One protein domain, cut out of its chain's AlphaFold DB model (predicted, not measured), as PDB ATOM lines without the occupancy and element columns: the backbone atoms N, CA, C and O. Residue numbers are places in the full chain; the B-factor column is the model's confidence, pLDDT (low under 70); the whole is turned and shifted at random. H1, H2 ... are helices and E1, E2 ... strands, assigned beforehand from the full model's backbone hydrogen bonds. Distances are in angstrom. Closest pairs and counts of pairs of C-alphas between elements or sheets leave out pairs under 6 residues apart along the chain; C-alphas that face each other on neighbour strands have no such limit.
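What this domain is: This is residues 359 to 543 of the 580 residues of an uncharacterized protein of Piedraia hortae CBS 480.64 (UniProt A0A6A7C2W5). A long, strongly twisted antiparallel sheet runs the length of the model on the hairpin E5 and E6, with E1 and E2 beside E5 toward one end and E7 beside E6 toward the other, where helices H1, H2 and H3 gather. Short strands E4 and E8 lie near the middle, and the tail after H4 loops away, residues 531 to 537 sticking out. The printed part has 185 residues, in the order E1 E2 E3 E4 E5 E6 H1 E7 E8 H2 H3 H4, of mixed class. It is loose, with a radius of gyration of the C-alphas of 19.9 A, and only just flat, spanning 70 by 47 by 23 A.

Where its parts are: E6, residues 418 to 437, is the longest strand, 58.8 A from C-alpha 418 at (51.511, 129.463, 129.859). E5, 400 to 415, measures 41.6 A and bends by 69 degrees at residue 403. E7, 470 to 483, measures 31.7 A and bends by 81 degrees at 479; E2, 369 to 379, measures 24.2 A and bends by 87 degrees at 375. Shorter are E1, 359 to 363, from C-alpha 359 at (39.561, 151.217, 116.918), E3, 382 to 385, E4, 389 to 392, and E8, 487 to 490. H1, 450 to 467, measures 24.5 A, with a kink of 27 degrees near 459. H2 is 494 to 501, H3 503 to 511, and H4 518 to 521, ending at (60.825, 160.808, 93.618).

How they stand to each other: The sheet is branched and holds two meanders, E1 E2 E3 and E4 E5 E6, each strand the antiparallel neighbour of the one before. E6 has E5 on one side, N 409 and O 424 at 2.8 A, and E7 on the other, N 433 and O 474 at 2.9 A. E5 has E2, N 372 and O 408 at 2.8 A, and E4, N 390 and O 401 at 2.8 A, on one side. E2 pairs with E1, N 363 and O 371 at 2.8 A, and with E3, N 377 and O 384 at 2.8 A. E8 is antiparallel to E4, N 391 and O 489 at 2.8 A. H1 is at the sheet's level, height 2.5 A; the closest C-alphas of H1 and E7 are Asn 460 and Ala 470, 5.0 A. H2, the hub, touches H1 about perpendicular, at 86 degrees, with residues 455 to 459 of H1 alone; their closest C-alphas, Asp 455 and Thr 495, are 6.2 A apart. H2 and H3 touch only at the corner, the C-alphas of Pro 499 and Tyr 506 closest at 5.4 A. H2 and H4 only just touch, with 3 pairs of C-alphas within 8 A, Ala 494 and Ala 518 closest at 4.8 A. Every O i to N i+4 pair is within hydrogen-bond range in H3, 12 of 14 in H1 and 2 of 4 in H2; H4 is too short for one.

The domain as a whole: The C-alphas of Gln 417 and Val 466, farthest apart, are 70.0 A apart. The printed part has no cut. The link from E6 to H1, residues 438 to 449, is long. No printed residue is under 70 in pLDDT; the mean of the printed part is 92.0.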
ATOM      1  N   GLU A 359      40.091 152.588 116.927       95.44
ATOM      2  CA  GLU A 359      39.561 151.217 116.918       95.44
ATOM      3  C   GLU A 359      38.123 151.200 116.368       95.44
ATOM      4  O   GLU A 359      37.259 151.969 116.786       95.44
ATOM      5  N   ALA A 360      37.893 150.343 115.376       93.81
ATOM      6  CA  ALA A 360      36.681 150.315 114.569       93.81
ATOM      7  C   ALA A 360      35.756 149.146 114.927       93.81
ATOM      8  O   ALA A 360      34.532 149.309 114.908       93.81
ATOM      9  N   SER A 361      36.331 147.970 115.179       95.31
ATOM     10  CA  SER A 361      35.628 146.757 115.605       95.31
ATOM     11  C   SER A 361      36.618 145.714 116.118       95.31
ATOM     12  O   SER A 361      37.807 145.752 115.796       95.31
ATOM     13  N   VAL A 362      36.106 144.761 116.894       96.81
ATOM     14  CA  VAL A 362      36.847 143.585 117.355       96.81
ATOM     15  C   VAL A 362      36.035 142.339 117.029       96.81
ATOM     16  O   VAL A 362      34.854 142.258 117.368       96.81
ATOM     17  N   GLU A 363      36.665 141.371 116.379       96.25
ATOM     18  CA  GLU A 363      36.068 140.105 115.967       96.25
ATOM     19  C   GLU A 363      36.817 138.927 116.600       96.25
ATOM     20  O   GLU A 363      38.017 138.990 116.857       96.25
ATOM     21  N   HIS A 364      36.102 137.831 116.850       95.56
ATOM     22  CA  HIS A 364      36.657 136.610 117.441       95.56
ATOM     23  C   HIS A 364      36.377 135.430 116.504       95.56
ATOM     24  O   HIS A 364      35.430 134.676 116.736       95.56
ATOM     25  N   PRO A 365      37.139 135.289 115.403       91.50
ATOM     26  CA  PRO A 365      36.835 134.305 114.362       91.50
ATOM     27  C   PRO A 365      36.978 132.857 114.849       91.50
ATOM     28  O   PRO A 365      36.283 131.968 114.367       91.50
ATOM     29  N   GLU A 366      37.869 132.614 115.812       92.31
ATOM     30  CA  GLU A 366      38.124 131.302 116.405       92.31
ATOM     31  C   GLU A 366      38.444 131.457 117.901       92.31
ATOM     32  O   GLU A 366      38.953 132.503 118.317       92.31
ATOM     33  N   PRO A 367      38.234 130.417 118.731       89.25
ATOM     34  CA  PRO A 367      38.698 130.423 120.114       89.25
ATOM     35  C   PRO A 367      40.200 130.726 120.205       89.25
ATOM     36  O   PRO A 367      41.029 130.035 119.615       89.25
ATOM     37  N   GLY A 368      40.555 131.769 120.957       88.00
ATOM     38  CA  GLY A 368      41.943 132.216 121.101       88.00
ATOM     39  C   GLY A 368      42.465 133.083 119.949       88.00
ATOM     40  O   GLY A 368      43.637 133.456 119.987       88.00
ATOM     41  N   MET A 369      41.640 133.440 118.961       94.00
ATOM     42  CA  MET A 369      41.960 134.437 117.937       94.00
ATOM     43  C   MET A 369      41.097 135.691 118.122       94.00
ATOM     44  O   MET A 369      39.888 135.597 118.311       94.00
ATOM     45  N   GLU A 370      41.734 136.855 118.055       96.38
ATOM     46  CA  GLU A 370      41.101 138.172 118.140       96.38
ATOM     47  C   GLU A 370      41.606 139.028 116.975       96.38
ATOM     48  O   GLU A 370      42.816 139.217 116.836       96.38
ATOM     49  N   ASP A 371      40.691 139.528 116.153       97.00
ATOM     50  CA  ASP A 371      40.965 140.449 115.054       97.00
ATOM     51  C   ASP A 371      40.458 141.840 115.432       97.00
ATOM     52  O   ASP A 371      39.256 142.068 115.550       97.00
ATOM     53  N   ARG A 372      41.376 142.786 115.636       97.62
ATOM     54  CA  ARG A 372      41.047 144.198 115.849       97.62
ATOM     55  C   ARG A 372      41.182 144.961 114.549       97.62
ATOM     56  O   ARG A 372      42.220 144.890 113.893       97.62
ATOM     57  N   HIS A 373      40.161 145.728 114.207       97.56
ATOM     58  CA  HIS A 373      40.148 146.591 113.037       97.56
ATOM     59  C   HIS A 373      40.284 148.049 113.457       97.56
ATOM     60  O   HIS A 373      39.711 148.472 114.458       97.56
ATOM     61  N   TYR A 374      40.998 148.827 112.653       97.50
ATOM     62  CA  TYR A 374      41.268 150.244 112.885       97.50
ATOM     63  C   TYR A 374      40.871 151.060 111.659       97.50
ATOM     64  O   TYR A 374      40.912 150.562 110.529       97.50
ATOM     65  N   THR A 375      40.482 152.321 111.860       96.00
ATOM     66  CA  THR A 375      40.147 153.205 110.732       96.00
ATOM     67  C   THR A 375      41.382 153.832 110.101       96.00
ATOM     68  O   THR A 375      41.313 154.268 108.952       96.00
ATOM     69  N   GLY A 376      42.518 153.831 110.802       97.44
ATOM     70  CA  GLY A 376      43.787 154.316 110.286       97.44
ATOM     71  C   GLY A 376      44.997 153.758 111.027       97.44
ATOM     72  O   GLY A 376      44.891 152.977 111.973       97.44
ATOM     73  N   ILE A 377      46.171 154.174 110.571       98.31
ATOM     74  CA  ILE A 377      47.468 153.826 111.141       98.31
ATOM     75  C   ILE A 377      48.453 154.965 110.879       98.31
ATOM     76  O   ILE A 377      48.543 155.473 109.762       98.31
ATOM     77  N   PHE A 378      49.227 155.352 111.888       98.50
ATOM     78  CA  PHE A 378      50.501 156.011 111.627       98.50
ATOM     79  C   PHE A 378      51.514 154.943 111.268       98.50
ATOM     80  O   PHE A 378      51.769 154.038 112.062       98.50
ATOM     81  N   LEU A 379      52.092 155.048 110.083       97.62
ATOM     82  CA  LEU A 379      53.163 154.181 109.641       97.62
ATOM     83  C   LEU A 379      54.411 155.039 109.448       97.62
ATOM     84  O   LEU A 379      54.574 155.744 108.453       97.62
ATOM     85  N   GLY A 380      55.283 155.006 110.448       96.69
ATOM     86  CA  GLY A 380      56.440 155.874 110.524       96.69
ATOM     87  C   GLY A 380      56.065 157.353 110.656       96.69
ATOM     88  O   GLY A 380      55.405 157.792 111.607       96.69
ATOM     89  N   ALA A 381      56.502 158.126 109.668       97.44
ATOM     90  CA  ALA A 381      56.251 159.556 109.548       97.44
ATOM     91  C   ALA A 381      54.845 159.915 109.038       97.44
ATOM     92  O   ALA A 381      54.453 161.072 109.161       97.44
ATOM     93  N   GLU A 382      54.100 158.970 108.460       98.50
ATOM     94  CA  GLU A 382      52.888 159.259 107.686       98.50
ATOM     95  C   GLU A 382      51.638 158.663 108.348       98.50
ATOM     96  O   GLU A 382      51.660 157.541 108.853       98.50
ATOM     97  N   LYS A 383      50.526 159.400 108.322       98.38
ATOM     98  CA  LYS A 383      49.191 158.934 108.717       98.38
ATOM     99  C   LYS A 383      48.487 158.369 107.484       98.38
ATOM    100  O   LYS A 383      48.418 159.041 106.452       98.38
ATOM    101  N   ILE A 384      47.928 157.168 107.591       98.38
ATOM    102  CA  ILE A 384      47.195 156.463 106.532       98.38
ATOM    103  C   ILE A 384      45.804 156.111 107.056       98.38
ATOM    104  O   ILE A 384      45.671 155.523 108.127       98.38
ATOM    105  N   TRP A 385      44.773 156.431 106.284       98.12
ATOM    106  CA  TRP A 385      43.391 156.060 106.564       98.12
ATOM    107  C   TRP A 385      42.954 154.864 105.722       98.12
ATOM    108  O   TRP A 385      43.421 154.648 104.604       98.12
ATOM    109  N   VAL A 386      41.962 154.125 106.211       97.88
ATOM    110  CA  VAL A 386      41.141 153.278 105.346       97.88
ATOM    111  C   VAL A 386      40.514 154.156 104.253       97.88
ATOM    112  O   VAL A 386      39.964 155.224 104.525       97.88
ATOM    113  N   GLY A 387      40.617 153.711 103.005       96.69
ATOM    114  CA  GLY A 387      40.251 154.456 101.804       96.69
ATOM    115  C   GLY A 387      41.401 155.246 101.172       96.69
ATOM    116  O   GLY A 387      41.214 155.776 100.077       96.69
ATOM    117  N   ASP A 388      42.579 155.317 101.799       97.75
ATOM    118  CA  ASP A 388      43.775 155.867 101.157       97.75
ATOM    119  C   ASP A 388      44.442 154.863 100.215       97.75
ATOM    120  O   ASP A 388      44.188 153.657 100.249       97.75
ATOM    121  N   ALA A 389      45.356 155.381  99.396       98.00
ATOM    122  CA  ALA A 389      46.295 154.576  98.639       98.00
ATOM    123  C   ALA A 389      47.700 154.613  99.248       98.00
ATOM    124  O   ALA A 389      48.188 155.663  99.679       98.00
ATOM    125  N   VAL A 390      48.370 153.465  99.230       98.44
ATOM    126  CA  VAL A 390      49.744 153.288  99.705       98.44
ATOM    127  C   VAL A 390      50.638 152.741  98.600       98.44
ATOM    128  O   VAL A 390      50.194 151.995  97.726       98.44
ATOM    129  N   ARG A 391      51.913 153.118  98.645       97.38
ATOM    130  CA  ARG A 391      52.981 152.646  97.762       97.38
ATOM    131  C   ARG A 391      53.512 151.307  98.262       97.38
ATOM    132  O   ARG A 391      53.741 151.135  99.460       97.38
ATOM    133  N   LEU A 392      53.781 150.390  97.340       92.81
ATOM    134  CA  LEU A 392      54.226 149.030  97.656       92.81
ATOM    135  C   LEU A 392      55.746 148.879  97.521       92.81
ATOM    136  O   LEU A 392      56.379 149.549  96.701       92.81
ATOM    137  N   ARG A 393      56.354 148.001  98.332       85.75
ATOM    138  CA  ARG A 393      57.783 147.662  98.195       85.75
ATOM    139  C   ARG A 393      58.093 146.829  96.964       85.75
ATOM    140  O   ARG A 393      59.169 147.005  96.386       85.75
ATOM    141  N   PHE A 394      57.148 145.989  96.569       79.94
ATOM    142  CA  PHE A 394      57.207 145.126  95.398       79.94
ATOM    143  C   PHE A 394      56.447 145.729  94.206       79.94
ATOM    144  O   PHE A 394      55.832 146.792  94.296       79.94
ATOM    145  N   GLY A 395      56.481 145.024  93.074       75.81
ATOM    146  CA  GLY A 395      55.767 145.416  91.861       75.81
ATOM    147  C   GLY A 395      56.582 146.334  90.952       75.81
ATOM    148  O   GLY A 395      57.811 146.304  90.946       75.81
ATOM    149  N   SER A 396      55.891 147.135  90.145       71.19
ATOM    150  CA  SER A 396      56.499 148.004  89.123       71.19
ATOM    151  C   SER A 396      57.207 149.253  89.675       71.19
ATOM    152  O   SER A 396      57.785 150.019  88.907       71.19
ATOM    153  N   GLY A 397      57.112 149.504  90.986       72.31
ATOM    154  CA  GLY A 397      57.514 150.759  91.636       72.31
ATOM    155  C   GLY A 397      56.453 151.868  91.578       72.31
ATOM    156  O   GLY A 397      56.519 152.817  92.356       72.31
ATOM    157  N   THR A 398      55.446 151.726  90.710       85.94
ATOM    158  CA  THR A 398      54.270 152.619  90.631       85.94
ATOM    159  C   THR A 398      52.976 151.957  91.092       85.94
ATOM    160  O   THR A 398      51.933 152.605  91.124       85.94
ATOM    161  N   ASP A 399      53.043 150.674  91.446       93.31
ATOM    162  CA  ASP A 399      51.893 149.930  91.940       93.31
ATOM    163  C   ASP A 399      51.474 150.457  93.315       93.31
ATOM    164  O   ASP A 399      52.305 150.843  94.148       93.31
ATOM    165  N   ILE A 400      50.165 150.461  93.539       97.62
ATOM    166  CA  ILE A 400      49.549 150.957  94.765       97.62
ATOM    167  C   ILE A 400      48.589 149.922  95.333       97.62
ATOM    168  O   ILE A 400      48.020 149.116  94.597       97.62
ATOM    169  N   MET A 401      48.351 149.989  96.637       98.25
ATOM    170  CA  MET A 401      47.198 149.355  97.270       98.25
ATOM    171  C   MET A 401      46.227 150.431  97.746       98.25
ATOM    172  O   MET A 401      46.638 151.355  98.441       98.25
ATOM    173  N   VAL A 402      44.943 150.283  97.423       98.50
ATOM    174  CA  VAL A 402      43.853 151.016  98.078       98.50
ATOM    175  C   VAL A 402      43.466 150.251  99.340       98.50
ATOM    176  O   VAL A 402      43.045 149.097  99.252       98.50
ATOM    177  N   VAL A 403      43.643 150.875 100.503       98.31
ATOM    178  CA  VAL A 403      43.454 150.249 101.815       98.31
ATOM    179  C   VAL A 403      41.965 150.169 102.144       98.31
ATOM    180  O   VAL A 403      41.281 151.184 102.193       98.31
ATOM    181  N   HIS A 404      41.470 148.970 102.426       97.19
ATOM    182  CA  HIS A 404      40.080 148.705 102.818       97.19
ATOM    183  C   HIS A 404      39.939 148.355 104.304       97.19
ATOM    184  O   HIS A 404      38.870 148.540 104.874       97.19
ATOM    185  N   SER A 405      41.007 147.875 104.945       97.06
ATOM    186  CA  SER A 405      41.052 147.626 106.389       97.06
ATOM    187  C   SER A 405      42.483 147.703 106.913       97.06
ATOM    188  O   SER A 405      43.406 147.211 106.266       97.06
ATOM    189  N   VAL A 406      42.647 148.247 108.117       98.12
ATOM    190  CA  VAL A 406      43.842 148.072 108.954       98.12
ATOM    191  C   VAL A 406      43.477 147.058 110.028       98.12
ATOM    192  O   VAL A 406      42.475 147.250 110.713       98.12
ATOM    193  N   MET A 407      44.233 145.971 110.150       97.56
ATOM    194  CA  MET A 407      43.860 144.850 111.008       97.56
ATOM    195  C   MET A 407      45.043 144.349 111.825       97.56
ATOM    196  O   MET A 407      46.142 144.164 111.303       97.56
ATOM    197  N   GLU A 408      44.801 144.111 113.107       96.75
ATOM    198  CA  GLU A 408      45.728 143.471 114.026       96.75
ATOM    199  C   GLU A 408      45.127 142.155 114.512       96.75
ATOM    200  O   GLU A 408      44.099 142.136 115.187       96.75
ATOM    201  N   ARG A 409      45.786 141.049 114.180       96.06
ATOM    202  CA  ARG A 409      45.399 139.706 114.600       96.06
ATOM    203  C   ARG A 409      46.238 139.277 115.788       96.06
ATOM    204  O   ARG A 409      47.458 139.160 115.683       96.06
ATOM    205  N   THR A 410      45.582 138.970 116.897       95.88
ATOM    206  CA  THR A 410      46.194 138.352 118.070       95.88
ATOM    207  C   THR A 410      45.781 136.886 118.149       95.88
ATOM    208  O   THR A 410      44.596 136.562 118.159       95.88
ATOM    209  N   ARG A 411      46.755 135.976 118.237       94.12
ATOM    210  CA  ARG A 411      46.535 134.539 118.431       94.12
ATOM    211  C   ARG A 411      47.157 134.087 119.749       94.12
ATOM    212  O   ARG A 411      48.372 134.157 119.925       94.12
ATOM    213  N   LYS A 412      46.318 133.600 120.660       91.50
ATOM    214  CA  LYS A 412      46.689 132.982 121.935       91.50
ATOM    215  C   LYS A 412      46.771 131.468 121.735       91.50
ATOM    216  O   LYS A 412      45.806 130.832 121.325       91.50
ATOM    217  N   THR A 413      47.938 130.898 121.993       86.56
ATOM    218  CA  THR A 413      48.204 129.449 121.947       86.56
ATOM    219  C   THR A 413      48.811 128.995 123.273       86.56
ATOM    220  O   THR A 413      49.220 129.836 124.063       86.56
ATOM    221  N   GLY A 414      48.888 127.691 123.534       82.00
ATOM    222  CA  GLY A 414      49.439 127.163 124.791       82.00
ATOM    223  C   GLY A 414      48.374 126.862 125.848       82.00
ATOM    224  O   GLY A 414      47.175 126.948 125.581       82.00
ATOM    225  N   THR A 415      48.814 126.437 127.033       79.31
ATOM    226  CA  THR A 415      47.920 126.128 128.159       79.31
ATOM    227  C   THR A 415      47.485 127.413 128.871       79.31
ATOM    228  O   THR A 415      48.189 128.422 128.788       79.31
ATOM    229  N   PRO A 416      46.369 127.406 129.624       75.38
ATOM    230  CA  PRO A 416      45.950 128.562 130.421       75.38
ATOM    231  C   PRO A 416      47.029 129.072 131.389       75.38
ATOM    232  O   PRO A 416      47.059 130.259 131.695       75.38
ATOM    233  N   GLN A 417      47.929 128.195 131.850       81.31
ATOM    234  CA  GLN A 417      49.042 128.563 132.728       81.31
ATOM    235  C   GLN A 417      50.241 129.184 131.984       81.31
ATOM    236  O   GLN A 417      51.021 129.900 132.608       81.31
ATOM    237  N   GLN A 418      50.413 128.927 130.680       78.62
ATOM    238  CA  GLN A 418      51.511 129.463 129.859       78.62
ATOM    239  C   GLN A 418      51.017 129.850 128.450       78.62
ATOM    240  O   GLN A 418      51.261 129.128 127.475       78.62
ATOM    241  N   PRO A 419      50.311 130.988 128.318       81.62
ATOM    242  CA  PRO A 419      49.838 131.461 127.027       81.62
ATOM    243  C   PRO A 419      50.984 132.058 126.196       81.62
ATOM    244  O   PRO A 419      51.675 132.984 126.616       81.62
ATOM    245  N   VAL A 420      51.139 131.577 124.966       87.38
ATOM    246  CA  VAL A 420      51.973 132.179 123.920       87.38
ATOM    247  C   VAL A 420      51.088 133.068 123.052       87.38
ATOM    248  O   VAL A 420      50.207 132.574 122.341       87.38
ATOM    249  N   ILE A 421      51.330 134.378 123.102       89.31
ATOM    250  CA  ILE A 421      50.583 135.388 122.347       89.31
ATOM    251  C   ILE A 421      51.411 135.814 121.132       89.31
ATOM    252  O   ILE A 421      52.503 136.359 121.284       89.31
ATOM    253  N   ARG A 422      50.892 135.580 119.924       91.81
ATOM    254  CA  ARG A 422      51.431 136.148 118.680       91.81
ATOM    255  C   ARG A 422      50.527 137.260 118.184       91.81
ATOM    256  O   ARG A 422      49.309 137.113 118.234       91.81
ATOM    257  N   ARG A 423      51.123 138.343 117.694       91.88
ATOM    258  CA  ARG A 423      50.414 139.505 117.163       91.88
ATOM    259  C   ARG A 423      50.985 139.870 115.799       91.88
ATOM    260  O   ARG A 423      52.200 139.962 115.659       91.88
ATOM    261  N   GLU A 424      50.109 140.055 114.824       94.25
ATOM    262  CA  GLU A 424      50.449 140.407 113.445       94.25
ATOM    263  C   GLU A 424      49.575 141.576 113.001       94.25
ATOM    264  O   GLU A 424      48.370 141.564 113.247       94.25
ATOM    265  N   THR A 425      50.156 142.555 112.313       95.94
ATOM    266  CA  THR A 425      49.429 143.721 111.794       95.94
ATOM    267  C   THR A 425      49.554 143.752 110.279       95.94
ATOM    268  O   THR A 425      50.641 143.568 109.738       95.94
ATOM    269  N   PHE A 426      48.450 143.969 109.572       96.50
ATOM    270  CA  PHE A 426      48.430 143.991 108.112       96.50
ATOM    271  C   PHE A 426      47.379 144.955 107.578       96.50
ATOM    272  O   PHE A 426      46.374 145.263 108.226       96.50
ATOM    273  N   LEU A 427      47.623 145.419 106.358       98.31
ATOM    274  CA  LEU A 427      46.664 146.160 105.556       98.31
ATOM    275  C   LEU A 427      45.938 145.173 104.643       98.31
ATOM    276  O   LEU A 427      46.558 144.296 104.045       98.31
ATOM    277  N   ILE A 428      44.624 145.308 104.516       98.00
ATOM    278  CA  ILE A 428      43.839 144.564 103.529       98.00
ATOM    279  C   ILE A 428      43.341 145.563 102.504       98.00
ATOM    280  O   ILE A 428      42.745 146.573 102.874       98.00
ATOM    281  N   GLY A 429      43.562 145.289 101.223       98.00
ATOM    282  CA  GLY A 429      43.249 146.250 100.176       98.00
ATOM    283  C   GLY A 429      43.248 145.673  98.770       98.00
ATOM    284  O   GLY A 429      43.598 144.517  98.548       98.00
ATOM    285  N   ASP A 430      42.868 146.495  97.803       98.19
ATOM    286  CA  ASP A 430      42.945 146.138  96.388       98.19
ATOM    287  C   ASP A 430      44.224 146.712  95.772       98.19
ATOM    288  O   ASP A 430      44.533 147.890  95.956       98.19
ATOM    289  N   VAL A 431      44.962 145.891  95.026       97.31
ATOM    290  CA  VAL A 431      46.217 146.275  94.370       97.31
ATOM    291  C   VAL A 431      45.943 146.721  92.941       97.31
ATOM    292  O   VAL A 431      45.279 146.016  92.177       97.31
ATOM    293  N   TYR A 432      46.502 147.868  92.564       97.00
ATOM    294  CA  TYR A 432      46.378 148.468  91.243       97.00
ATOM    295  C   TYR A 432      47.749 148.754  90.636       97.00
ATOM    296  O   TYR A 432      48.698 149.110  91.331       97.00
ATOM    297  N   THR A 433      47.823 148.658  89.311       94.75
ATOM    298  CA  THR A 433      48.980 149.076  88.516       94.75
ATOM    299  C   THR A 433      48.562 150.162  87.532       94.75
ATOM    300  O   THR A 433      47.434 150.147  87.023       94.75
ATOM    301  N   LEU A 434      49.446 151.121  87.266       92.50
ATOM    302  CA  LEU A 434      49.167 152.178  86.302       92.50
ATOM    303  C   LEU A 434      49.303 151.620  84.878       92.50
ATOM    304  O   LEU A 434      50.347 151.103  84.487       92.50
ATOM    305  N   ALA A 435      48.238 151.730  84.092       92.31
ATOM    306  CA  ALA A 435      48.202 151.327  82.692       92.31
ATOM    307  C   ALA A 435      47.793 152.513  81.814       92.31
ATOM    308  O   ALA A 435      47.260 153.500  82.313       92.31
ATOM    309  N   SER A 436      48.008 152.413  80.502       92.06
ATOM    310  CA  SER A 436      47.608 153.454  79.553       92.06
ATOM    311  C   SER A 436      46.852 152.871  78.367       92.06
ATOM    312  O   SER A 436      47.126 151.759  77.914       92.06
ATOM    313  N   VAL A 437      45.912 153.654  77.854       92.75
ATOM    314  CA  VAL A 437      45.229 153.445  76.579       92.75
ATOM    315  C   VAL A 437      45.652 154.552  75.617       92.75
ATOM    316  O   VAL A 437      45.900 155.678  76.044       92.75
ATOM    317  N   GLY A 438      45.784 154.226  74.330       87.12
ATOM    318  CA  GLY A 438      45.996 155.224  73.280       87.12
ATOM    319  C   GLY A 438      44.680 155.933  72.971       87.12
ATOM    320  O   GLY A 438      44.192 156.732  73.764       87.12
ATOM    321  N   GLN A 439      44.050 155.560  71.856       75.06
ATOM    322  CA  GLN A 439      42.697 156.007  71.533       75.06
ATOM    323  C   GLN A 439      41.653 155.029  72.082       75.06
ATOM    324  O   GLN A 439      41.663 153.845  71.748       75.06
ATOM    325  N   GLY A 440      40.770 155.523  72.949       72.69
ATOM    326  CA  GLY A 440      39.694 154.743  73.557       72.69
ATOM    327  C   GLY A 440      39.231 155.330  74.888       72.69
ATOM    328  O   GLY A 440      39.912 156.164  75.487       72.69
ATOM    329  N   ALA A 441      38.061 154.893  75.355       81.94
ATOM    330  CA  ALA A 441      37.556 155.290  76.661       81.94
ATOM    331  C   ALA A 441      38.415 154.669  77.771       81.94
ATOM    332  O   ALA A 441      38.698 153.468  77.763       81.94
ATOM    333  N   VAL A 442      38.817 155.491  78.739       88.25
ATOM    334  CA  VAL A 442      39.458 155.009  79.962       88.25
ATOM    335  C   VAL A 442      38.442 154.180  80.756       88.25
ATOM    336  O   VAL A 442      37.331 154.667  80.983       88.25
ATOM    337  N   PRO A 443      38.791 152.957  81.204       88.31
ATOM    338  CA  PRO A 443      37.931 152.188  82.092       88.31
ATOM    339  C   PRO A 443      37.571 152.995  83.341       88.31
ATOM    340  O   PRO A 443      38.453 153.479  84.053       88.31
ATOM    341  N   ASN A 444      36.274 153.135  83.609       85.25
ATOM    342  CA  ASN A 444      35.799 153.800  84.813       85.25
ATOM    343  C   ASN A 444      35.860 152.833  86.002       85.25
ATOM    344  O   ASN A 444      35.394 151.699  85.906       85.25
ATOM    345  N   ASN A 445      36.392 153.294  87.132       88.69
ATOM    346  CA  ASN A 445      36.342 152.570  88.396       88.69
ATOM    347  C   ASN A 445      35.889 153.526  89.512       88.69
ATOM    348  O   ASN A 445      36.714 154.277  90.042       88.69
ATOM    349  N   PRO A 446      34.597 153.504  89.889       88.19
ATOM    350  CA  PRO A 446      34.069 154.376  90.937       88.19
ATOM    351  C   PRO A 446      34.556 153.995  92.343       88.19
ATOM    352  O   PRO A 446      34.361 154.770  93.272       88.19
ATOM    353  N   GLN A 447      35.196 152.830  92.503       93.25
ATOM    354  CA  GLN A 447      35.732 152.354  93.781       93.25
ATOM    355  C   GLN A 447      37.167 152.834  94.045       93.25
ATOM    356  O   GLN A 447      37.783 152.449  95.036       93.25
ATOM    357  N   LEU A 448      37.731 153.671  93.171       96.62
ATOM    358  CA  LEU A 448      39.012 154.319  93.433       96.62
ATOM    359  C   LEU A 448      38.830 155.563  94.312       96.62
ATOM    360  O   LEU A 448      37.875 156.322  94.119       96.62
ATOM    361  N   PRO A 449      39.775 155.840  95.227       97.00
ATOM    362  CA  PRO A 449      39.777 157.067  96.011       97.00
ATOM    363  C   PRO A 449      39.694 158.317  95.128       97.00
ATOM    364  O   PRO A 449      40.368 158.422  94.101       97.00
ATOM    365  N   ARG A 450      38.892 159.308  95.539       95.69
ATOM    366  CA  ARG A 450      38.673 160.529  94.737       95.69
ATOM    367  C   ARG A 450      39.961 161.305  94.468       95.69
ATOM    368  O   ARG A 450      40.108 161.886  93.400       95.69
ATOM    369  N   ARG A 451      40.899 161.305  95.418       96.38
ATOM    370  CA  ARG A 451      42.225 161.921  95.260       96.38
ATOM    371  C   ARG A 451      42.990 161.333  94.065       96.38
ATOM    372  O   ARG A 451      43.446 162.086  93.206       96.38
ATOM    373  N   LEU A 452      43.009 160.003  93.941       96.19
ATOM    374  CA  LEU A 452      43.601 159.291  92.802       96.19
ATOM    375  C   LEU A 452      42.924 159.648  91.479       96.19
ATOM    376  O   LEU A 452      43.604 159.942  90.496       96.19
ATOM    377  N   THR A 453      41.591 159.622  91.434       95.44
ATOM    378  CA  THR A 453      40.857 159.863  90.184       95.44
ATOM    379  C   THR A 453      40.936 161.323  89.740       95.44
ATOM    380  O   THR A 453      41.094 161.580  88.546       95.44
ATOM    381  N   CYS A 454      40.909 162.289  90.663       96.25
ATOM    382  CA  CYS A 454      41.073 163.710  90.348       96.25
ATOM    383  C   CYS A 454      42.488 164.053  89.854       96.25
ATOM    384  O   CYS A 454      42.626 164.781  88.865       96.25
ATOM    385  N   ASP A 455      43.529 163.520  90.499       96.88
ATOM    386  CA  ASP A 455      44.911 163.688  90.035       96.88
ATOM    387  C   ASP A 455      45.090 163.095  88.632       96.88
ATOM    388  O   ASP A 455      45.555 163.775  87.714       96.88
ATOM    389  N   LEU A 456      44.629 161.856  88.429       95.38
ATOM    390  CA  LEU A 456      44.762 161.175  87.147       95.38
ATOM    391  C   LEU A 456      43.960 161.860  86.037       95.38
ATOM    392  O   LEU A 456      44.445 161.960  84.916       95.38
ATOM    393  N   THR A 457      42.777 162.397  86.343       95.12
ATOM    394  CA  THR A 457      41.991 163.206  85.392       95.12
ATOM    395  C   THR A 457      42.784 164.425  84.927       95.12
ATOM    396  O   THR A 457      42.850 164.706  83.731       95.12
ATOM    397  N   THR A 458      43.443 165.119  85.858       95.56
ATOM    398  CA  THR A 458      44.263 166.298  85.549       95.56
ATOM    399  C   THR A 458      45.462 165.930  84.675       95.56
ATOM    400  O   THR A 458      45.745 166.615  83.688       95.56
ATOM    401  N   ARG A 459      46.144 164.820  84.982       95.06
ATOM    402  CA  ARG A 459      47.258 164.313  84.166       95.06
ATOM    403  C   ARG A 459      46.803 163.869  82.780       95.06
ATOM    404  O   ARG A 459      47.419 164.252  81.785       95.06
ATOM    405  N   ASN A 460      45.687 163.146  82.705       95.00
ATOM    406  CA  ASN A 460      45.117 162.654  81.455       95.00
ATOM    407  C   ASN A 460      44.682 163.781  80.526       95.00
ATOM    408  O   ASN A 460      44.904 163.678  79.326       95.00
ATOM    409  N   ALA A 461      44.133 164.881  81.049       94.00
ATOM    410  CA  ALA A 461      43.796 166.040  80.226       94.00
ATOM    411  C   ALA A 461      45.022 166.584  79.464       94.00
ATOM    412  O   ALA A 461      44.904 167.035  78.326       94.00
ATOM    413  N   ARG A 462      46.221 166.507  80.061       93.88
ATOM    414  CA  ARG A 462      47.482 166.905  79.414       93.88
ATOM    415  C   ARG A 462      48.009 165.833  78.467       93.88
ATOM    416  O   ARG A 462      48.369 166.147  77.334       93.88
ATOM    417  N   SER A 463      48.049 164.574  78.903       94.06
ATOM    418  CA  SER A 463      48.572 163.483  78.074       94.06
ATOM    419  C   SER A 463      47.696 163.216  76.849       94.06
ATOM    420  O   SER A 463      48.225 162.936  75.780       94.06
ATOM    421  N   GLN A 464      46.376 163.364  76.953       92.94
ATOM    422  CA  GLN A 464      45.468 163.225  75.815       92.94
ATOM    423  C   GLN A 464      45.711 164.328  74.785       92.94
ATOM    424  O   GLN A 464      45.855 164.023  73.604       92.94
ATOM    425  N   ALA A 465      45.829 165.582  75.229       92.31
ATOM    426  CA  ALA A 465      46.048 166.721  74.342       92.31
ATOM    427  C   ALA A 465      47.381 166.641  73.575       92.31
ATOM    428  O   ALA A 465      47.441 167.025  72.412       92.31
ATOM    429  N   VAL A 466      48.446 166.141  74.214       93.75
ATOM    430  CA  VAL A 466      49.800 166.125  73.625       93.75
ATOM    431  C   VAL A 466      50.148 164.786  72.968       93.75
ATOM    432  O   VAL A 466      50.859 164.753  71.967       93.75
ATOM    433  N   ARG A 467      49.685 163.665  73.531       92.25
ATOM    434  CA  ARG A 467      50.110 162.306  73.150       92.25
ATOM    435  C   ARG A 467      48.983 161.426  72.625       92.25
ATOM    436  O   ARG A 467      49.259 160.304  72.209       92.25
ATOM    437  N   GLY A 468      47.731 161.882  72.680       92.50
ATOM    438  CA  GLY A 468      46.577 161.060  72.309       92.50
ATOM    439  C   GLY A 468      46.458 159.785  73.150       92.50
ATOM    440  O   GLY A 468      46.037 158.757  72.626       92.50
ATOM    441  N   ALA A 469      46.888 159.834  74.416       92.19
ATOM    442  CA  ALA A 469      46.882 158.699  75.335       92.19
ATOM    443  C   ALA A 469      46.408 159.110  76.733       92.19
ATOM    444  O   ALA A 469      46.594 160.254  77.157       92.19
ATOM    445  N   ALA A 470      45.827 158.165  77.467       93.81
ATOM    446  CA  ALA A 470      45.306 158.369  78.811       93.81
ATOM    447  C   ALA A 470      45.652 157.192  79.723       93.81
ATOM    448  O   ALA A 470      45.586 156.034  79.313       93.81
ATOM    449  N   SER A 471      45.995 157.488  80.968       93.88
ATOM    450  CA  SER A 471      46.330 156.498  81.983       93.88
ATOM    451  C   SER A 471      45.134 156.137  82.863       93.88
ATOM    452  O   SER A 471      44.204 156.922  83.042       93.88
ATOM    453  N   TYR A 472      45.142 154.930  83.416       95.50
ATOM    454  CA  TYR A 472      44.104 154.408  84.299       95.50
ATOM    455  C   TYR A 472      44.690 153.405  85.293       95.50
ATOM    456  O   TYR A 472      45.676 152.726  85.004       95.50
ATOM    457  N   TRP A 473      44.071 153.297  86.465       95.44
ATOM    458  CA  TRP A 473      44.456 152.313  87.472       95.44
ATOM    459  C   TRP A 473      43.807 150.971  87.153       95.44
ATOM    460  O   TRP A 473      42.595 150.791  87.295       95.44
ATOM    461  N   LYS A 474      44.617 150.016  86.701       94.75
ATOM    462  CA  LYS A 474      44.177 148.658  86.394       94.75
ATOM    463  C   LYS A 474      44.232 147.805  87.656       94.75
ATOM    464  O   LYS A 474      45.306 147.631  88.228       94.75
ATOM    465  N   LEU A 475      43.092 147.240  88.049       95.44
ATOM    466  CA  LEU A 475      43.010 146.296  89.163       95.44
ATOM    467  C   LEU A 475      43.842 145.040  88.861       95.44
ATOM    468  O   LEU A 475      43.714 144.440  87.790       95.44
ATOM    469  N   VAL A 476      44.695 144.663  89.810       94.12
ATOM    470  CA  VAL A 476      45.581 143.493  89.743       94.12
ATOM    471  C   VAL A 476      45.059 142.381  90.642       94.12
ATOM    472  O   VAL A 476      44.998 141.226  90.229       94.12
ATOM    473  N   THR A 477      44.695 142.706  91.881       93.06
ATOM    474  CA  THR A 477      44.240 141.732  92.882       93.06
ATOM    475  C   THR A 477      43.327 142.421  93.883       93.06
ATOM    476  O   THR A 477      43.580 143.560  94.264       93.06
ATOM    477  N   THR A 478      42.274 141.733  94.313       95.69
ATOM    478  CA  THR A 478      41.334 142.223  95.327       95.69
ATOM    479  C   THR A 478      41.648 141.648  96.700       95.69
ATOM    480  O   THR A 478      42.028 140.479  96.778       95.69
ATOM    481  N   ARG A 479      41.408 142.414  97.773       94.19
ATOM    482  CA  ARG A 479      41.566 141.964  99.177       94.19
ATOM    483  C   ARG A 479      42.919 141.300  99.471       94.19
ATOM    484  O   ARG A 479      43.002 140.338 100.234       94.19
ATOM    485  N   TYR A 480      43.978 141.809  98.856       95.94
ATOM    486  CA  TYR A 480      45.339 141.405  99.163       95.94
ATOM    487  C   TYR A 480      45.659 141.768 100.617       95.94
ATOM    488  O   TYR A 480      45.329 142.868 101.063       95.94
ATOM    489  N   ARG A 481      46.289 140.845 101.347       96.50
ATOM    490  CA  ARG A 481      46.798 141.068 102.702       96.50
ATOM    491  C   ARG A 481      48.266 141.473 102.598       96.50
ATOM    492  O   ARG A 481      49.096 140.656 102.221       96.50
ATOM    493  N   LEU A 482      48.554 142.726 102.917       95.94
ATOM    494  CA  LEU A 482      49.873 143.341 102.862       95.94
ATOM    495  C   LEU A 482      50.444 143.472 104.276       95.94
ATOM    496  O   LEU A 482      49.799 144.066 105.142       95.94
ATOM    497  N   ASP A 483      51.653 142.963 104.505       94.81
ATOM    498  CA  ASP A 483      52.379 143.246 105.743       94.81
ATOM    499  C   ASP A 483      52.712 144.746 105.815       94.81
ATOM    500  O   ASP A 483      53.110 145.374 104.829       94.81
ATOM    501  N   VAL A 484      52.550 145.354 106.990       94.81
ATOM    502  CA  VAL A 484      52.892 146.769 107.209       94.81
ATOM    503  C   VAL A 484      54.374 147.071 106.912       94.81
ATOM    504  O   VAL A 484      54.724 148.197 106.533       94.81
ATOM    505  N   ALA A 485      55.257 146.072 107.013       91.88
ATOM    506  CA  ALA A 485      56.659 146.160 106.615       91.88
ATOM    507  C   ALA A 485      56.842 146.437 105.110       91.88
ATOM    508  O   ALA A 485      57.745 147.194 104.730       91.88
ATOM    509  N   ASP A 486      55.939 145.921 104.273       93.50
ATOM    510  CA  ASP A 486      55.996 145.980 102.807       93.50
ATOM    511  C   ASP A 486      55.371 147.245 102.206       93.50
ATOM    512  O   ASP A 486      55.303 147.418 100.983       93.50
ATOM    513  N   THR A 487      54.955 148.178 103.058       95.69
ATOM    514  CA  THR A 487      54.468 149.494 102.643       95.69
ATOM    515  C   THR A 487      55.629 150.488 102.562       95.69
ATOM    516  O   THR A 487      56.307 150.747 103.560       95.69
ATOM    517  N   ARG A 488      55.848 151.084 101.379       94.19
ATOM    518  CA  ARG A 488      56.860 152.142 101.173       94.19
ATOM    519  C   ARG A 488      56.447 153.484 101.766       94.19
ATOM    520  O   ARG A 488      57.322 154.286 102.060       94.19
ATOM    521  N   GLY A 489      55.151 153.742 101.881       96.00
ATOM    522  CA  GLY A 489      54.599 155.007 102.360       96.00
ATOM    523  C   GLY A 489      53.277 155.335 101.675       96.00
ATOM    524  O   GLY A 489      52.772 154.552 100.866       96.00
ATOM    525  N   ARG A 490      52.714 156.500 101.971       96.56
ATOM    526  CA  ARG A 490      51.471 156.990 101.374       96.56
ATOM    527  C   ARG A 490      51.666 157.367  99.899       96.56
ATOM    528  O   ARG A 490      52.739 157.807  99.481       96.56
ATOM    529  N   TRP A 491      50.625 157.186  99.090       97.81
ATOM    530  CA  TRP A 491      50.569 157.738  97.736       97.81
ATOM    531  C   TRP A 491      50.184 159.225  97.773       97.81
ATOM    532  O   TRP A 491      49.266 159.614  98.492       97.81
ATOM    533  N   TYR A 492      50.855 160.048  96.970       97.12
ATOM    534  CA  TYR A 492      50.600 161.488  96.866       97.12
ATOM    535  C   TYR A 492      50.181 161.856  95.448       97.12
ATOM    536  O   TYR A 492      50.725 161.313  94.484       97.12
ATOM    537  N   GLU A 493      49.284 162.835  95.312       97.12
ATOM    538  CA  GLU A 493      48.934 163.404  94.014       97.12
ATOM    539  C   GLU A 493      50.174 163.972  93.320       97.12
ATOM    540  O   GLU A 493      50.807 164.921  93.798       97.12
ATOM    541  N   ALA A 494      50.496 163.431  92.147       95.75
ATOM    542  CA  ALA A 494      51.630 163.882  91.355       95.75
ATOM    543  C   ALA A 494      51.503 165.359  90.964       95.75
ATOM    544  O   ALA A 494      52.482 166.102  90.999       95.75
ATOM    545  N   THR A 495      50.287 165.803  90.651       95.62
ATOM    546  CA  THR A 495      49.999 167.185  90.244       95.62
ATOM    547  C   THR A 495      50.173 168.217  91.355       95.62
ATOM    548  O   THR A 495      50.315 169.397  91.045       95.62
ATOM    549  N   ARG A 496      50.208 167.790  92.626       93.88
ATOM    550  CA  ARG A 496      50.488 168.667  93.773       93.88
ATOM    551  C   ARG A 496      51.915 168.530  94.280       93.88
ATOM    552  O   ARG A 496      52.578 169.531  94.512       93.88
ATOM    553  N   LEU A 497      52.414 167.304  94.433       95.12
ATOM    554  CA  LEU A 497      53.711 167.086  95.070       95.12
ATOM    555  C   LEU A 497      54.896 167.338  94.124       95.12
ATOM    556  O   LEU A 497      55.901 167.908  94.537       95.12
ATOM    557  N   LEU A 498      54.809 166.965  92.843       94.62
ATOM    558  CA  LEU A 498      55.919 167.178  91.906       94.62
ATOM    559  C   LEU A 498      56.319 168.653  91.707       94.62
ATOM    560  O   LEU A 498      57.524 168.908  91.714       94.62
ATOM    561  N   PRO A 499      55.404 169.638  91.563       93.62
ATOM    562  CA  PRO A 499      55.813 171.044  91.465       93.62
ATOM    563  C   PRO A 499      56.508 171.555  92.731       93.62
ATOM    564  O   PRO A 499      57.318 172.477  92.642       93.62
ATOM    565  N   ILE A 500      56.212 170.948  93.882       91.75
ATOM    566  CA  ILE A 500      56.833 171.235  95.174       91.75
ATOM    567  C   ILE A 500      58.240 170.605  95.243       91.75
ATOM    568  O   ILE A 500      59.188 171.255  95.682       91.75
ATOM    569  N   LEU A 501      58.414 169.366  94.774       87.88
ATOM    570  CA  LEU A 501      59.712 168.674  94.778       87.88
ATOM    571  C   LEU A 501      60.692 169.226  93.735       87.88
ATOM    572  O   LEU A 501      61.864 169.425  94.043       87.88
ATOM    573  N   ASN A 502      60.228 169.460  92.505       88.25
ATOM    574  CA  ASN A 502      61.040 169.997  91.417       88.25
ATOM    575  C   ASN A 502      60.157 170.715  90.384       88.25
ATOM    576  O   ASN A 502      59.650 170.113  89.432       88.25
ATOM    577  N   THR A 503      59.997 172.028  90.557       90.56
ATOM    578  CA  THR A 503      59.132 172.860  89.711       90.56
ATOM    579  C   THR A 503      59.529 172.814  88.234       90.56
ATOM    580  O   THR A 503      58.662 172.651  87.377       90.56
ATOM    581  N   ALA A 504      60.825 172.906  87.923       90.56
ATOM    582  CA  ALA A 504      61.310 172.925  86.542       90.56
ATOM    583  C   ALA A 504      61.046 171.591  85.825       90.56
ATOM    584  O   ALA A 504      60.518 171.568  84.711       90.56
ATOM    585  N   GLN A 505      61.345 170.467  86.484       89.38
ATOM    586  CA  GLN A 505      61.081 169.136  85.932       89.38
ATOM    587  C   GLN A 505      59.580 168.877  85.761       89.38
ATOM    588  O   GLN A 505      59.167 168.281  84.766       89.38
ATOM    589  N   TYR A 506      58.753 169.348  86.697       91.94
ATOM    590  CA  TYR A 506      57.303 169.250  86.575       91.94
ATOM    591  C   TYR A 506      56.773 170.049  85.377       91.94
ATOM    592  O   TYR A 506      55.999 169.517  84.584       91.94
ATOM    593  N   GLN A 507      57.219 171.295  85.193       95.00
ATOM    594  CA  GLN A 507      56.820 172.120  84.046       95.00
ATOM    595  C   GLN A 507      57.214 171.475  82.708       95.00
ATOM    596  O   GLN A 507      56.421 171.473  81.764       95.00
ATOM    597  N   GLU A 508      58.403 170.872  82.637       94.31
ATOM    598  CA  GLU A 508      58.846 170.086  81.482       94.31
ATOM    599  C   GLU A 508      57.922 168.888  81.215       94.31
ATOM    600  O   GLU A 508      57.454 168.688  80.091       94.31
ATOM    601  N   ALA A 509      57.617 168.109  82.256       91.56
ATOM    602  CA  ALA A 509      56.728 166.956  82.167       91.56
ATOM    603  C   ALA A 509      55.317 167.358  81.709       91.56
ATOM    604  O   ALA A 509      54.743 166.705  80.836       91.56
ATOM    605  N   VAL A 510      54.783 168.468  82.228       95.06
ATOM    606  CA  VAL A 510      53.496 169.036  81.801       95.06
ATOM    607  C   VAL A 510      53.533 169.405  80.319       95.06
ATOM    608  O   VAL A 510      52.625 169.017  79.583       95.06
ATOM    609  N   ARG A 511      54.589 170.087  79.852       94.38
ATOM    610  CA  ARG A 511      54.729 170.479  78.439       94.38
ATOM    611  C   ARG A 511      54.782 169.270  77.506       94.38
ATOM    612  O   ARG A 511      54.241 169.310  76.407       94.38
ATOM    613  N   ARG A 512      55.404 168.178  77.957       94.12
ATOM    614  CA  ARG A 512      55.503 166.911  77.216       94.12
ATOM    615  C   ARG A 512      54.270 166.012  77.351       94.12
ATOM    616  O   ARG A 512      54.261 164.942  76.736       94.12
ATOM    617  N   GLY A 513      53.271 166.400  78.149       92.62
ATOM    618  CA  GLY A 513      52.095 165.581  78.455       92.62
ATOM    619  C   GLY A 513      52.433 164.282  79.196       92.62
ATOM    620  O   GLY A 513      51.814 163.258  78.928       92.62
ATOM    621  N   ASP A 514      53.446 164.305  80.066       91.00
ATOM    622  CA  ASP A 514      54.070 163.121  80.685       91.00
ATOM    623  C   ASP A 514      54.294 163.266  82.186       91.00
ATOM    624  O   ASP A 514      55.390 163.055  82.710       91.00
ATOM    625  N   VAL A 515      53.262 163.700  82.896       91.12
ATOM    626  CA  VAL A 515      53.343 163.790  84.351       91.12
ATOM    627  C   VAL A 515      53.276 162.370  84.926       91.12
ATOM    628  O   VAL A 515      52.214 161.746  84.952       91.12
ATOM    629  N   GLY A 516      54.430 161.850  85.348       87.50
ATOM    630  CA  GLY A 516      54.558 160.537  85.985       87.50
ATOM    631  C   GLY A 516      54.031 160.494  87.424       87.50
ATOM    632  O   GLY A 516      53.438 161.451  87.916       87.50
ATOM    633  N   GLU A 517      54.259 159.375  88.111       90.19
ATOM    634  CA  GLU A 517      53.921 159.213  89.532       90.19
ATOM    635  C   GLU A 517      54.943 159.897  90.449       90.19
ATOM    636  O   GLU A 517      56.153 159.757  90.254       90.19
ATOM    637  N   ALA A 518      54.467 160.545  91.519       88.75
ATOM    638  CA  ALA A 518      55.342 161.110  92.551       88.75
ATOM    639  C   ALA A 518      56.144 160.042  93.309       88.75
ATOM    640  O   ALA A 518      57.245 160.319  93.776       88.75
ATOM    641  N   SER A 519      55.637 158.805  93.368       85.00
ATOM    642  CA  SER A 519      56.271 157.655  94.030       85.00
ATOM    643  C   SER A 519      57.728 157.422  93.623       85.00
ATOM    644  O   SER A 519      58.499 156.894  94.418       85.00
ATOM    645  N   MET A 520      58.105 157.816  92.401       82.25
ATOM    646  CA  MET A 520      59.458 157.651  91.860       82.25
ATOM    647  C   MET A 520      60.487 158.637  92.424       82.25
ATOM    648  O   MET A 520      61.685 158.402  92.261       82.25
ATOM    649  N   MET A 521      60.018 159.724  93.043       81.75
ATOM    650  CA  MET A 521      60.825 160.808  93.618       81.75
ATOM    651  C   MET A 521      60.881 160.746  95.149       81.75
ATOM    652  O   MET A 521      61.439 161.640  95.774       81.75
ATOM    653  N   LEU A 522      60.268 159.723  95.748       87.00
ATOM    654  CA  LEU A 522      60.183 159.546  97.190       87.00
ATOM    655  C   LEU A 522      60.930 158.285  97.616       87.00
ATOM    656  O   LEU A 522      60.774 157.220  97.009       87.00
ATOM    657  N   ASN A 523      61.641 158.388  98.729       89.50
ATOM    658  CA  ASN A 523      62.212 157.260  99.450       89.50
ATOM    659  C   ASN A 523      61.112 156.337  99.988       89.50
ATOM    660  O   ASN A 523      59.926 156.693 100.036       89.50
ATOM    661  N   GLY A 524      61.487 155.115 100.347       91.38
ATOM    662  CA  GLY A 524      60.661 154.230 101.149       91.38
ATOM    663  C   GLY A 524      60.855 154.505 102.637       91.38
ATOM    664  O   GLY A 524      61.940 154.868 103.092       91.38
ATOM    665  N   ARG A 525      59.797 154.292 103.417       92.50
ATOM    666  CA  ARG A 525      59.888 154.136 104.872       92.50
ATOM    667  C   ARG A 525      60.983 153.127 105.212       92.50
ATOM    668  O   ARG A 525      61.201 152.195 104.454       92.50
ATOM    669  N   GLY A 526      61.671 153.252 106.332       90.50
ATOM    670  CA  GLY A 526      62.726 152.338 106.776       90.50
ATOM    671  C   GLY A 526      64.049 152.468 106.016       90.50
ATOM    672  O   GLY A 526      65.084 152.070 106.548       90.50
ATOM    673  N   ASP A 527      64.062 153.075 104.823       88.25
ATOM    674  CA  ASP A 527      65.289 153.246 104.037       88.25
ATOM    675  C   ASP A 527      66.305 154.123 104.801       88.25
ATOM    676  O   ASP A 527      67.515 153.922 104.699       88.25
ATOM    677  N   CYS A 528      65.827 155.039 105.658       88.31
ATOM    678  CA  CYS A 528      66.658 155.979 106.419       88.31
ATOM    679  C   CYS A 528      67.670 155.331 107.381       88.31
ATOM    680  O   CYS A 528      68.648 155.979 107.766       88.31
ATOM    681  N   VAL A 529      67.446 154.074 107.776       86.00
ATOM    682  CA  VAL A 529      68.291 153.345 108.732       86.00
ATOM    683  C   VAL A 529      69.640 152.978 108.110       86.00
ATOM    684  O   VAL A 529      70.666 153.018 108.791       86.00
ATOM    685  N   ASN A 530      69.647 152.655 106.812       86.75
ATOM    686  CA  ASN A 530      70.840 152.206 106.092       86.75
ATOM    687  C   ASN A 530      71.421 153.244 105.123       86.75
ATOM    688  O   ASN A 530      72.437 152.988 104.482       86.75
ATOM    689  N   VAL A 531      70.829 154.437 105.069       82.31
ATOM    690  CA  VAL A 531      71.386 155.592 104.355       82.31
ATOM    691  C   VAL A 531      72.704 156.044 105.008       82.31
ATOM    692  O   VAL A 531      72.810 156.113 106.235       82.31
ATOM    693  N   ASN A 532      73.698 156.389 104.178       81.75
ATOM    694  CA  ASN A 532      75.050 156.830 104.562       81.75
ATOM    695  C   ASN A 532      75.889 155.765 105.306       81.75
ATOM    696  O   ASN A 532      76.627 156.086 106.241       81.75
ATOM    697  N   ARG A 533      75.769 154.487 104.916       84.88
ATOM    698  CA  ARG A 533      76.496 153.354 105.526       84.88
ATOM    699  C   ARG A 533      77.422 152.613 104.554       84.88
ATOM    700  O   ARG A 533      77.705 151.444 104.779       84.88
ATOM    701  N   ASP A 534      77.926 153.283 103.522       75.31
ATOM    702  CA  ASP A 534      78.639 152.664 102.387       75.31
ATOM    703  C   ASP A 534      79.823 151.749 102.779       75.31
ATOM    704  O   ASP A 534      80.179 150.849 102.026       75.31
ATOM    705  N   SER A 535      80.409 151.925 103.971       79.12
ATOM    706  CA  SER A 535      81.520 151.114 104.495       79.12
ATOM    707  C   SER A 535      81.198 150.347 105.789       79.12
ATOM    708  O   SER A 535      82.115 149.951 106.513       79.12
ATOM    709  N   LYS A 536      79.918 150.200 106.154       84.06
ATOM    710  CA  LYS A 536      79.491 149.587 107.422       84.06
ATOM    711  C   LYS A 536      78.458 148.485 107.198       84.06
ATOM    712  O   LYS A 536      77.666 148.586 106.266       84.06
ATOM    713  N   PRO A 537      78.388 147.478 108.092       88.44
ATOM    714  CA  PRO A 537      77.335 146.468 108.038       88.44
ATOM    715  C   PRO A 537      75.947 147.109 108.010       88.44
ATOM    716  O   PRO A 537      75.720 148.128 108.672       88.44
ATOM    717  N   GLN A 538      75.007 146.522 107.274       88.06
ATOM    718  CA  GLN A 538      73.626 146.991 107.312       88.06
ATOM    719  C   GLN A 538      73.026 146.752 108.698       88.06
ATOM    720  O   GLN A 538      73.199 145.694 109.300       88.06
ATOM    721  N   LEU A 539      72.305 147.748 109.200       86.81
ATOM    722  CA  LEU A 539      71.490 147.605 110.392       86.81
ATOM    723  C   LEU A 539      70.180 146.924 110.011       86.81
ATOM    724  O   LEU A 539      69.576 147.216 108.972       86.81
ATOM    725  N   LYS A 540      69.712 146.041 110.889       84.62
ATOM    726  CA  LYS A 540      68.397 145.429 110.747       84.62
ATOM    727  C   LYS A 540      67.328 146.520 110.820       84.62
ATOM    728  O   LYS A 540      67.264 147.262 111.797       84.62
ATOM    729  N   SER A 541      66.467 146.593 109.804       80.94
ATOM    730  CA  SER A 541      65.270 147.428 109.892       80.94
ATOM    731  C   SER A 541      64.353 146.846 110.962       80.94
ATOM    732  O   SER A 541      63.949 145.686 110.882       80.94
ATOM    733  N   GLU A 542      64.002 147.660 111.947       82.94
ATOM    734  CA  GLU A 542      63.003 147.302 112.944       82.94
ATOM    735  C   GLU A 542      61.674 147.976 112.638       82.94
ATOM    736  O   GLU A 542      61.620 149.064 112.064       82.94
ATOM    737  N   LEU A 543      60.596 147.287 113.007       91.44
ATOM    738  CA  LEU A 543      59.244 147.802 112.935       91.44
ATOM    739  C   LEU A 543      58.590 147.624 114.303       91.44
ATOM    740  O   LEU A 543      58.246 146.511 114.700       91.44
TER     741      LEU A 543